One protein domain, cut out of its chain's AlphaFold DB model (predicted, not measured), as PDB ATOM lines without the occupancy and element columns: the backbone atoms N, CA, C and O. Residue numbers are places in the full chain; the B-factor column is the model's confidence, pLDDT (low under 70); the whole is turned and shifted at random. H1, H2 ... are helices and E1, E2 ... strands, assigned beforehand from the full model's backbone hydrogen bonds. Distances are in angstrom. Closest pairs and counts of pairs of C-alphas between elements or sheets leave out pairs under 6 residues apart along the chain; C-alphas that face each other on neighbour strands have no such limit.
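Overview. This is residues 3 to 90 of the 90 residues of an uncharacterized protein of Candidatus Yanofskybacteria bacterium CG10_big_fil_rev_8_21_14_0_10_37_15 (UniProt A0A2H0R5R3). One helix, H2, runs through the core of a rounded helical body, with H3 and H6 on two sides of it and H4 packed on its first residues, 20 to 23. A tiny sheet of two short parallel strands, E1 and E2, sits beside H2 between H3 and H6, while the short H1 packs on the first turns of H6. The printed part has 88 residues, with six named helices and two named strands in the order H1 E1 H2 H3 E2 H4 H5 H6, and its class is mostly helix. It is compact, with a radius of gyration of the C-alphas of 11.8 A and spans of 31 by 26 by 21 A.

Arrangement. H1, residues 3 to 6, touches residues 75 to 79 alone of H6, residues 75 to 89; the closest C-alphas, of Phe 3 and Ser 75, are 5.5 A apart. E1, residues 15 to 17, is the parallel neighbour of E2, residues 48 to 50, at 30 degrees, with N 17 and O 49 at 2.9 A and N 49 and O 15 at 2.8 A, both within hydrogen-bond range. The hub is H2, residues 20 to 32, which touches three helices. H2 touches H6 at a shallow tilt of 25 degrees, opposite ways, closest at the C-alphas of Ser 22 and Ala 82, 5.5 A. With residues 27 to 31 alone, H2 touches H3, residues 37 to 47, at a steep tilt of 60 degrees, opposite ways; the closest C-alphas are those of Leu 30 and Ala 40, 5.8 A. E1, H2, H3 and E2 form a strand-helix-strand unit, two parallel neighbour strands with helices between, and its crossover is right-handed. With residues 20 to 23 alone, H2 touches H4, residues 52 to 60, at a steep tilt of 41 degrees, the same way; the closest C-alphas are those of Leu 20 and Val 54, 5.6 A. H5, residues 63 to 66, is close to but not clearly touching H2, H3 and H4, and its closest C-alphas to H4 are those of Tyr 64 and Arg 58, 5.4 A. H4 and H6 are apart. In H2, H3 and H6 every O i to N i+4 pair is within hydrogen-bond range, in H4 4 of 5 are, and H1 and H5 are too short for such a pair.

Along the chain. H1 begins at C-alpha 3, (24.719, 6.054, 36.854). H2 measures 18.0 A from first to last C-alpha, H3 15.1 A and H4 10.1 A. H6, the longest, measures 21.4 A and ends at C-alpha 89, (16.129, 27.696, 37.152). The short elements E1, E2, H1 and H5 measure 6.3, 6.5, 5.9 and 5.7 A.

Size, cuts and confidence. The two C-alphas farthest apart, of Lys 34 and Asn 90, are 33.1 A apart. The printed part has no cut, and no link is long. The mean pLDDT of the printed part is 93.2, and residue 90 is under 70.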
ATOM      1  N   PHE A   3      25.759   5.082  36.505       91.06
ATOM      2  CA  PHE A   3      24.719   6.054  36.854       91.06
ATOM      3  C   PHE A   3      24.949   7.453  36.264       91.06
ATOM      4  O   PHE A   3      23.986   8.196  36.102       91.06
ATOM      5  N   LEU A   4      26.204   7.797  35.957       93.00
ATOM      6  CA  LEU A   4      26.600   9.102  35.430       93.00
ATOM      7  C   LEU A   4      25.949   9.412  34.077       93.00
ATOM      8  O   LEU A   4      25.670  10.568  33.790       93.00
ATOM      9  N   GLU A   5      25.646   8.380  33.284       91.94
ATOM     10  CA  GLU A   5      25.022   8.500  31.960       91.94
ATOM     11  C   GLU A   5      23.631   9.149  32.010       91.94
ATOM     12  O   GLU A   5      23.150   9.665  31.004       91.94
ATOM     13  N   HIS A   6      22.978   9.143  33.175       90.69
ATOM     14  CA  HIS A   6      21.650   9.724  33.337       90.69
ATOM     15  C   HIS A   6      21.674  11.210  33.707       90.69
ATOM     16  O   HIS A   6      20.654  11.878  33.550       90.69
ATOM     17  N   PHE A   7      22.784  11.729  34.238       92.19
ATOM     18  CA  PHE A   7      22.814  13.070  34.821       92.19
ATOM     19  C   PHE A   7      23.095  14.151  33.772       92.19
ATOM     20  O   PHE A   7      23.956  13.961  32.911       92.19
ATOM     21  N   PRO A   8      22.394  15.298  33.848       91.31
ATOM     22  CA  PRO A   8      22.624  16.405  32.933       91.31
ATOM     23  C   PRO A   8      23.991  17.052  33.184       91.31
ATOM     24  O   PRO A   8      24.499  17.061  34.311       91.31
ATOM     25  N   LYS A   9      24.560  17.614  32.118       94.00
ATOM     26  CA  LYS A   9      25.820  18.355  32.133       94.00
ATOM     27  C   LYS A   9      25.623  19.758  31.575       94.00
ATOM     28  O   LYS A   9      24.743  19.952  30.740       94.00
ATOM     29  N   ASP A  10      26.428  20.701  32.046       91.19
ATOM     30  CA  ASP A  10      26.491  22.052  31.494       91.19
ATOM     31  C   ASP A  10      27.348  22.107  30.214       91.19
ATOM     32  O   ASP A  10      27.921  21.100  29.781       91.19
ATOM     33  N   ASP A  11      27.450  23.295  29.613       91.06
ATOM     34  CA  ASP A  11      28.213  23.525  28.377       91.06
ATOM     35  C   ASP A  11      29.722  23.252  28.529       91.06
ATOM     36  O   ASP A  11      30.418  23.047  27.535       91.06
ATOM     37  N   ASN A  12      30.234  23.203  29.764       93.12
ATOM     38  CA  ASN A  12      31.625  22.860  30.063       93.12
ATOM     39  C   ASN A  12      31.818  21.352  30.302       93.12
ATOM     40  O   ASN A  12      32.934  20.900  30.559       93.12
ATOM     41  N   GLY A  13      30.748  20.556  30.217       94.81
ATOM     42  CA  GLY A  13      30.776  19.112  30.430       94.81
ATOM     43  C   GLY A  13      30.759  18.684  31.901       94.81
ATOM     44  O   GLY A  13      30.962  17.489  32.168       94.81
ATOM     45  N   LEU A  14      30.492  19.610  32.829       96.38
ATOM     46  CA  LEU A  14      30.394  19.353  34.269       96.38
ATOM     47  C   LEU A  14      28.980  18.904  34.639       96.38
ATOM     48  O   LEU A  14      28.000  19.427  34.110       96.38
ATOM     49  N   TYR A  15      28.842  17.956  35.567       96.00
ATOM     50  CA  TYR A  15      27.527  17.518  36.043       96.00
ATOM     51  C   TYR A  15      26.828  18.638  36.814       96.00
ATOM     52  O   TYR A  15      27.399  19.239  37.723       96.00
ATOM     53  N   ILE A  16      25.567  18.899  36.482       93.19
ATOM     54  CA  ILE A  16      24.803  19.992  37.088       93.19
ATOM     55  C   ILE A  16      24.262  19.562  38.455       93.19
ATOM     56  O   ILE A  16      23.383  18.703  38.541       93.19
ATOM     57  N   ILE A  17      24.746  20.201  39.525       94.56
ATOM     58  CA  ILE A  17      24.369  19.929  40.920       94.56
ATOM     59  C   ILE A  17      24.036  21.251  41.632       94.56
ATOM     60  O   ILE A  17      24.748  21.733  42.514       94.56
ATOM     61  N   TYR A  18      22.937  21.886  41.229       91.19
ATOM     62  CA  TYR A  18      22.596  23.247  41.680       91.19
ATOM     63  C   TYR A  18      21.781  23.319  42.966       91.19
ATOM     64  O   TYR A  18      21.505  24.406  43.476       91.19
ATOM     65  N   GLU A  19      21.425  22.181  43.540       92.19
ATOM     66  CA  GLU A  19      20.498  22.113  44.658       92.19
ATOM     67  C   GLU A  19      20.896  20.987  45.641       92.19
ATOM     68  O   GLU A  19      21.574  20.020  45.278       92.19
ATOM     69  N   LEU A  20      20.508  21.135  46.914       93.81
ATOM     70  CA  LEU A  20      20.963  20.292  48.029       93.81
ATOM     71  C   LEU A  20      20.529  18.820  47.943       93.81
ATOM     72  O   LEU A  20      21.279  17.930  48.327       93.81
ATOM     73  N   TYR A  21      19.319  18.555  47.478       91.12
ATOM     74  CA  TYR A  21      18.775  17.227  47.238       91.12
ATOM     75  C   TYR A  21      19.517  16.485  46.112       91.12
ATOM     76  O   TYR A  21      19.818  15.301  46.266       91.12
ATOM     77  N   SER A  22      19.862  17.152  45.014       93.12
ATOM     78  CA  SER A  22      20.637  16.603  43.893       93.12
ATOM     79  C   SER A  22      22.050  16.326  44.348       93.12
ATOM     80  O   SER A  22      22.549  15.237  44.091       93.12
ATOM     81  N   PHE A  23      22.646  17.252  45.109       96.00
ATOM     82  CA  PHE A  23      23.929  17.016  45.758       96.00
ATOM     83  C   PHE A  23      23.870  15.755  46.613       96.00
ATOM     84  O   PHE A  23      24.666  14.843  46.413       96.00
ATOM     85  N   ASP A  24      22.904  15.669  47.530       96.25
ATOM     86  CA  ASP A  24      22.828  14.550  48.461       96.25
ATOM     87  C   ASP A  24      22.656  13.224  47.714       96.25
ATOM     88  O   ASP A  24      23.325  12.247  48.033       96.25
ATOM     89  N   ASN A  25      21.792  13.165  46.699       95.62
ATOM     90  CA  ASN A  25      21.575  11.933  45.940       95.62
ATOM     91  C   ASN A  25      22.761  11.561  45.051       95.62
ATOM     92  O   ASN A  25      23.125  10.388  45.005       95.62
ATOM     93  N   PHE A  26      23.379  12.532  44.383       96.56
ATOM     94  CA  PHE A  26      24.560  12.293  43.564       96.56
ATOM     95  C   PHE A  26      25.727  11.804  44.427       96.56
ATOM     96  O   PHE A  26      26.329  10.775  44.132       96.56
ATOM     97  N   PHE A  27      25.973  12.463  45.562       97.69
ATOM     98  CA  PHE A  27      27.007  12.070  46.514       97.69
ATOM     99  C   PHE A  27      26.756  10.660  47.061       97.69
ATOM    100  O   PHE A  27      27.650   9.818  47.076       97.69
ATOM    101  N   ARG A  28      25.511  10.341  47.438       97.12
ATOM    102  CA  ARG A  28      25.132   8.981  47.854       97.12
ATOM    103  C   ARG A  28      25.362   7.939  46.758       97.12
ATOM    104  O   ARG A  28      25.767   6.820  47.067       97.12
ATOM    105  N   LEU A  29      25.122   8.281  45.491       96.81
ATOM    106  CA  LEU A  29      25.402   7.397  44.359       96.81
ATOM    107  C   LEU A  29      26.906   7.163  44.175       96.81
ATOM    108  O   LEU A  29      27.283   6.022  43.909       96.81
ATOM    109  N   LEU A  30      27.755   8.175  44.380       97.50
ATOM    110  CA  LEU A  30      29.213   8.003  44.410       97.50
ATOM    111  C   LEU A  30      29.618   7.015  45.513       97.50
ATOM    112  O   LEU A  30      30.242   5.995  45.217       97.50
ATOM    113  N   LEU A  31      29.136   7.227  46.744       97.12
ATOM    114  CA  LEU A  31      29.390   6.315  47.866       97.12
ATOM    115  C   LEU A  31      28.900   4.885  47.575       97.12
ATOM    116  O   LEU A  31      29.580   3.898  47.848       97.12
ATOM    117  N   LYS A  32      27.718   4.744  46.957       96.50
ATOM    118  CA  LYS A  32      27.158   3.440  46.556       96.50
ATOM    119  C   LYS A  32      28.025   2.738  45.506       96.50
ATOM    120  O   LYS A  32      28.022   1.511  45.434       96.50
ATOM    121  N   ASN A  33      28.775   3.499  44.713       95.75
ATOM    122  CA  ASN A  33      29.750   2.992  43.749       95.75
ATOM    123  C   ASN A  33      31.147   2.783  44.362       95.75
ATOM    124  O   ASN A  33      32.111   2.645  43.616       95.75
ATOM    125  N   LYS A  34      31.220   2.636  45.695       95.62
ATOM    126  CA  LYS A  34      32.414   2.292  46.482       95.62
ATOM    127  C   LYS A  34      33.466   3.395  46.594       95.62
ATOM    128  O   LYS A  34      34.596   3.073  46.935       95.62
ATOM    129  N   LEU A  35      33.092   4.647  46.341       97.44
ATOM    130  CA  LEU A  35      33.945   5.771  46.716       97.44
ATOM    131  C   LEU A  35      33.796   6.026  48.209       97.44
ATOM    132  O   LEU A  35      32.688   5.918  48.748       97.44
ATOM    133  N   ASP A  36      34.890   6.376  48.866       97.44
ATOM    134  CA  ASP A  36      34.803   6.981  50.188       97.44
ATOM    135  C   ASP A  36      34.388   8.464  50.100       97.44
ATOM    136  O   ASP A  36      34.118   9.007  49.026       97.44
ATOM    137  N   HIS A  37      34.236   9.124  51.250       97.94
ATOM    138  CA  HIS A  37      33.811  10.524  51.293       97.94
ATOM    139  C   HIS A  37      34.827  11.490  50.692       97.94
ATOM    140  O   HIS A  37      34.404  12.527  50.185       97.94
ATOM    141  N   GLU A  38      36.121  11.189  50.777       97.69
ATOM    142  CA  GLU A  38      37.176  12.041  50.230       97.69
ATOM    143  C   GLU A  38      37.207  11.891  48.710       97.69
ATOM    144  O   GLU A  38      37.034  12.881  48.006       97.69
ATOM    145  N   GLU A  39      37.243  10.656  48.202       98.31
ATOM    146  CA  GLU A  39      37.173  10.353  46.768       98.31
ATOM    147  C   GLU A  39      35.886  10.900  46.129       98.31
ATOM    148  O   GLU A  39      35.900  11.455  45.027       98.31
ATOM    149  N   ALA A  40      34.746  10.766  46.819       98.06
ATOM    150  CA  ALA A  40      33.484  11.329  46.356       98.06
ATOM    151  C   ALA A  40      33.525  12.859  46.329       98.06
ATOM    152  O   ALA A  40      32.987  13.461  45.404       98.06
ATOM    153  N   MET A  41      34.151  13.508  47.314       98.12
ATOM    154  CA  MET A  41      34.275  14.964  47.323       98.12
ATOM    155  C   MET A  41      35.233  15.458  46.236       98.12
ATOM    156  O   MET A  41      34.919  16.444  45.574       98.12
ATOM    157  N   ASP A  42      36.337  14.757  45.987       98.19
ATOM    158  CA  ASP A  42      37.277  15.086  44.911       98.19
ATOM    159  C   ASP A  42      36.599  15.027  43.539       98.19
ATOM    160  O   ASP A  42      36.731  15.963  42.745       98.19
ATOM    161  N   PHE A  43      35.791  13.987  43.293       98.00
ATOM    162  CA  PHE A  43      34.951  13.906  42.097       98.00
ATOM    163  C   PHE A  43      34.001  15.102  42.013       98.00
ATOM    164  O   PHE A  43      33.885  15.752  40.981       98.00
ATOM    165  N   MET A  44      33.324  15.426  43.113       97.75
ATOM    166  CA  MET A  44      32.370  16.530  43.143       97.75
ATOM    167  C   MET A  44      33.053  17.859  42.789       97.75
ATOM    168  O   MET A  44      32.561  18.572  41.924       97.75
ATOM    169  N   VAL A  45      34.196  18.194  43.391       96.50
ATOM    170  CA  VAL A  45      34.904  19.452  43.081       96.50
ATOM    171  C   VAL A  45      35.446  19.482  41.648       96.50
ATOM    172  O   VAL A  45      35.490  20.555  41.051       96.50
ATOM    173  N   SER A  46      35.854  18.334  41.103       96.44
ATOM    174  CA  SER A  46      36.526  18.261  39.799       96.44
ATOM    175  C   SER A  46      35.562  18.168  38.615       96.44
ATOM    176  O   SER A  46      35.861  18.693  37.545       96.44
ATOM    177  N   ASP A  47      34.415  17.511  38.799       97.38
ATOM    178  CA  ASP A  47      33.530  17.101  37.705       97.38
ATOM    179  C   ASP A  47      32.113  17.689  37.794       97.38
ATOM    180  O   ASP A  47      31.305  17.459  36.889       97.38
ATOM    181  N   CYS A  48      31.775  18.440  38.848       96.69
ATOM    182  CA  CYS A  48      30.433  18.994  39.036       96.69
ATOM    183  C   CYS A  48      30.420  20.527  39.086       96.69
ATOM    184  O   CYS A  48      31.315  21.177  39.622       96.69
ATOM    185  N   SER A  49      29.332  21.100  38.577       95.06
ATOM    186  CA  SER A  49      29.004  22.519  38.673       95.06
ATOM    187  C   SER A  49      27.993  22.742  39.800       95.06
ATOM    188  O   SER A  49      27.001  22.013  39.921       95.06
ATOM    189  N   PHE A  50      28.237  23.750  40.642       93.31
ATOM    190  CA  PHE A  50      27.479  23.997  41.871       93.31
ATOM    191  C   PHE A  50      26.852  25.382  41.910       93.31
ATOM    192  O   PHE A  50      27.452  26.368  41.488       93.31
ATOM    193  N   SER A  51      25.695  25.479  42.563       93.06
ATOM    194  CA  SER A  51      25.220  26.772  43.049       93.06
ATOM    195  C   SER A  51      25.994  27.199  44.301       93.06
ATOM    196  O   SER A  51      26.488  26.365  45.070       93.06
ATOM    197  N   ALA A  52      26.032  28.508  44.568       94.38
ATOM    198  CA  ALA A  52      26.624  29.048  45.794       94.38
ATOM    199  C   ALA A  52      25.993  28.445  47.065       94.38
ATOM    200  O   ALA A  52      26.688  28.201  48.052       94.38
ATOM    201  N   LEU A  53      24.690  28.139  47.024       94.62
ATOM    202  CA  LEU A  53      23.975  27.501  48.127       94.62
ATOM    203  C   LEU A  53      24.503  26.089  48.408       94.62
ATOM    204  O   LEU A  53      24.745  25.750  49.566       94.62
ATOM    205  N   VAL A  54      24.697  25.270  47.370       95.81
ATOM    206  CA  VAL A  54      25.264  23.920  47.518       95.81
ATOM    207  C   VAL A  54      26.674  23.991  48.085       95.81
ATOM    208  O   VAL A  54      26.985  23.278  49.045       95.81
ATOM    209  N   PHE A  55      27.498  24.890  47.547       95.75
ATOM    210  CA  PHE A  55      28.855  25.087  48.036       95.75
ATOM    211  C   PHE A  55      28.864  25.449  49.526       95.75
ATOM    212  O   PHE A  55      29.539  24.789  50.313       95.75
ATOM    213  N   GLN A  56      28.061  26.430  49.947       97.00
ATOM    214  CA  GLN A  56      27.982  26.837  51.349       97.00
ATOM    215  C   GLN A  56      27.458  25.708  52.253       97.00
ATOM    216  O   GLN A  56      28.087  25.338  53.248       97.00
ATOM    217  N   GLU A  57      26.294  25.149  51.927       97.12
ATOM    218  CA  GLU A  57      25.575  24.258  52.836       97.12
ATOM    219  C   GLU A  57      26.151  22.851  52.901       97.12
ATOM    220  O   GLU A  57      26.039  22.201  53.943       97.12
ATOM    221  N   ARG A  58      26.729  22.349  51.808       96.88
ATOM    222  CA  ARG A  58      27.260  20.984  51.758       96.88
ATOM    223  C   ARG A  58      28.762  20.953  51.883       96.88
ATOM    224  O   ARG A  58      29.239  20.250  52.771       96.88
ATOM    225  N   ILE A  59      29.470  21.726  51.067       95.44
ATOM    226  CA  ILE A  59      30.928  21.649  50.947       95.44
ATOM    227  C   ILE A  59      31.601  22.426  52.082       95.44
ATOM    228  O   ILE A  59      32.248  21.823  52.937       95.44
ATOM    229  N   HIS A  60      31.381  23.739  52.154       96.25
ATOM    230  CA  HIS A  60      31.979  24.615  53.164       96.25
ATOM    231  C   HIS A  60      31.600  24.187  54.587       96.25
ATOM    232  O   HIS A  60      32.464  23.997  55.440       96.25
ATOM    233  N   ASN A  61      30.309  23.942  54.835       97.69
ATOM    234  CA  ASN A  61      29.821  23.479  56.138       97.69
ATOM    235  C   ASN A  61      30.090  21.986  56.407       97.69
ATOM    236  O   ASN A  61      29.654  21.464  57.437       97.69
ATOM    237  N   LYS A  62      30.762  21.283  55.486       97.25
ATOM    238  CA  LYS A  62      31.130  19.859  55.578       97.25
ATOM    239  C   LYS A  62      29.960  18.926  55.916       97.25
ATOM    240  O   LYS A  62      30.147  17.863  56.509       97.25
ATOM    241  N   LYS A  63      28.727  19.294  55.544       97.25
ATOM    242  CA  LYS A  63      27.541  18.458  55.799       97.25
ATOM    243  C   LYS A  63      27.553  17.175  54.957       97.25
ATOM    244  O   LYS A  63      26.878  16.224  55.345       97.25
ATOM    245  N   TYR A  64      28.345  17.113  53.879       96.38
ATOM    246  CA  TYR A  64      28.528  15.897  53.071       96.38
ATOM    247  C   TYR A  64      29.078  14.708  53.880       96.38
ATOM    248  O   TYR A  64      28.700  13.573  53.615       96.38
ATOM    249  N   LEU A  65      29.867  14.951  54.936       97.12
ATOM    250  CA  LEU A  65      30.409  13.902  55.818       97.12
ATOM    251  C   LEU A  65      29.325  13.107  56.561       97.12
ATOM    252  O   LEU A  65      29.569  12.005  57.040       97.12
ATOM    253  N   LYS A  66      28.115  13.667  56.677       96.19
ATOM    254  CA  LYS A  66      26.969  13.001  57.314       96.19
ATOM    255  C   LYS A  66      26.167  12.145  56.335       96.19
ATOM    256  O   LYS A  66      25.261  11.428  56.757       96.19
ATOM    257  N   LEU A  67      26.448  12.249  55.036       96.06
ATOM    258  CA  LEU A  67      25.790  11.434  54.025       96.06
ATOM    259  C   LEU A  67      26.331  10.009  54.085       96.06
ATOM    260  O   LEU A  67      27.483   9.767  54.424       96.06
ATOM    261  N   SER A  68      25.477   9.052  53.759       95.56
ATOM    262  CA  SER A  68      25.838   7.642  53.671       95.56
ATOM    263  C   SER A  68      25.026   6.999  52.560       95.56
ATOM    264  O   SER A  68      24.026   7.565  52.126       95.56
ATOM    265  N   VAL A  69      25.399   5.791  52.146       94.75
ATOM    266  CA  VAL A  69      24.665   5.013  51.132       94.75
ATOM    267  C   VAL A  69      23.200   4.726  51.497       94.75
ATOM    268  O   VAL A  69      22.418   4.300  50.642       94.75
ATOM    269  N   LYS A  70      22.803   4.956  52.753       90.06
ATOM    270  CA  LYS A  70      21.413   4.850  53.191       90.06
ATOM    271  C   LYS A  70      20.549   5.885  52.460       90.06
ATOM    272  O   LYS A  70      20.974   7.016  52.237       90.06
ATOM    273  N   ASP A  71      19.339   5.483  52.078       84.88
ATOM    274  CA  ASP A  71      18.362   6.327  51.375       84.88
ATOM    275  C   ASP A  71      18.800   6.768  49.961       84.88
ATOM    276  O   ASP A  71      18.270   7.729  49.404       84.88
ATOM    277  N   THR A  72      19.756   6.055  49.347       89.19
ATOM    278  CA  THR A  72      20.145   6.294  47.948       89.19
ATOM    279  C   THR A  72      18.986   5.974  47.009       89.19
ATOM    280  O   THR A  72      18.522   4.832  46.949       89.19
ATOM    281  N   LEU A  73      18.562   6.960  46.222       90.06
ATOM    282  CA  LEU A  73      17.552   6.758  45.187       90.06
ATOM    283  C   LEU A  73      18.097   5.960  43.995       90.06
ATOM    284  O   LEU A  73      19.308   5.929  43.756       90.06
ATOM    285  N   PRO A  74      17.210   5.348  43.192       92.12
ATOM    286  CA  PRO A  74      17.563   4.904  41.850       92.12
ATOM    287  C   PRO A  74      18.166   6.058  41.035       92.12
ATOM    288  O   PRO A  74      17.685   7.192  41.104       92.12
ATOM    289  N   SER A  75      19.204   5.763  40.254       90.06
ATOM    290  CA  SER A  75      19.966   6.759  39.491       90.06
ATOM    291  C   SER A  75      19.101   7.568  38.532       90.06
ATOM    292  O   SER A  75      19.217   8.787  38.487       90.06
ATOM    293  N   GLU A  76      18.187   6.906  37.825       91.75
ATOM    294  CA  GLU A  76      17.260   7.539  36.882       91.75
ATOM    295  C   GLU A  76      16.317   8.531  37.575       91.75
ATOM    296  O   GLU A  76      16.056   9.619  37.058       91.75
ATOM    297  N   LEU A  77      15.841   8.190  38.778       91.75
ATOM    298  CA  LEU A  77      14.951   9.052  39.556       91.75
ATOM    299  C   LEU A  77      15.701  10.271  40.101       91.75
ATOM    300  O   LEU A  77      15.178  11.385  40.065       91.75
ATOM    301  N   ALA A  78      16.925  10.069  40.593       91.56
ATOM    302  CA  ALA A  78      17.783  11.160  41.043       91.56
ATOM    303  C   ALA A  78      18.109  12.125  39.890       91.56
ATOM    304  O   ALA A  78      17.950  13.334  40.041       91.56
ATOM    305  N   ALA A  79      18.469  11.586  38.725       90.31
ATOM    306  CA  ALA A  79      18.771  12.367  37.534       90.31
ATOM    307  C   ALA A  79      17.560  13.147  37.002       90.31
ATOM    308  O   ALA A  79      17.672  14.333  36.703       90.31
ATOM    309  N   SER A  80      16.383  12.513  36.945       89.44
ATOM    310  CA  SER A  80      15.141  13.167  36.507       89.44
ATOM    311  C   SER A  80      14.802  14.385  37.369       89.44
ATOM    312  O   SER A  80      14.373  15.415  36.855       89.44
ATOM    313  N   LYS A  81      15.033  14.291  38.684       87.44
ATOM    314  CA  LYS A  81      14.821  15.409  39.610       87.44
ATOM    315  C   LYS A  81      15.857  16.516  39.441       87.44
ATOM    316  O   LYS A  81      15.471  17.680  39.414       87.44
ATOM    317  N   ALA A  82      17.132  16.159  39.281       86.44
ATOM    318  CA  ALA A  82      18.193  17.129  39.014       86.44
ATOM    319  C   ALA A  82      17.906  17.930  37.736       86.44
ATOM    320  O   ALA A  82      17.979  19.159  37.741       86.44
ATOM    321  N   LYS A  83      17.489  17.237  36.669       87.31
ATOM    322  CA  LYS A  83      17.105  17.858  35.402       87.31
ATOM    323  C   LYS A  83      15.909  18.798  35.553       87.31
ATOM    324  O   LYS A  83      15.997  19.940  35.130       87.31
ATOM    325  N   LEU A  84      14.830  18.355  36.204       88.00
ATOM    326  CA  LEU A  84      13.644  19.193  36.418       88.00
ATOM    327  C   LEU A  84      13.990  20.517  37.115       88.00
ATOM    328  O   LEU A  84      13.459  21.565  36.757       88.00
ATOM    329  N   ILE A  85      14.871  20.472  38.117       82.25
ATOM    330  CA  ILE A  85      15.266  21.676  38.851       82.25
ATOM    331  C   ILE A  85      16.125  22.585  37.974       82.25
ATOM    332  O   ILE A  85      15.896  23.792  37.962       82.25
ATOM    333  N   TYR A  86      17.062  22.025  37.207       81.44
ATOM    334  CA  TYR A  86      17.839  22.794  36.235       81.44
ATOM    335  C   TYR A  86      16.947  23.504  35.208       81.44
ATOM    336  O   TYR A  86      17.098  24.710  35.022       81.44
ATOM    337  N   ASP A  87      15.984  22.783  34.628       86.19
ATOM    338  CA  ASP A  87      15.022  23.309  33.650       86.19
ATOM    339  C   ASP A  87      14.066  24.360  34.260       86.19
ATOM    340  O   ASP A  87      13.396  25.078  33.531       86.19
ATOM    341  N   THR A  88      13.948  24.437  35.593       83.00
ATOM    342  CA  THR A  88      13.125  25.454  36.284       83.00
ATOM    343  C   THR A  88      13.922  26.721  36.610       83.00
ATOM    344  O   THR A  88      13.345  27.793  36.782       83.00
ATOM    345  N   LEU A  89      15.241  26.594  36.774       72.19
ATOM    346  CA  LEU A  89      16.129  27.696  37.152       72.19
ATOM    347  C   LEU A  89      16.696  28.457  35.942       72.19
ATOM    348  O   LEU A  89      17.274  29.525  36.145       72.19
ATOM    349  N   ASN A  90      16.534  27.923  34.730       63.69
ATOM    350  CA  ASN A  90      16.951  28.519  33.456       63.69
ATOM    351  C   ASN A  90      15.766  28.610  32.495       63.69
ATOM    352  O   ASN A  90      15.811  29.491  31.609       63.69
TER     353      ASN A  90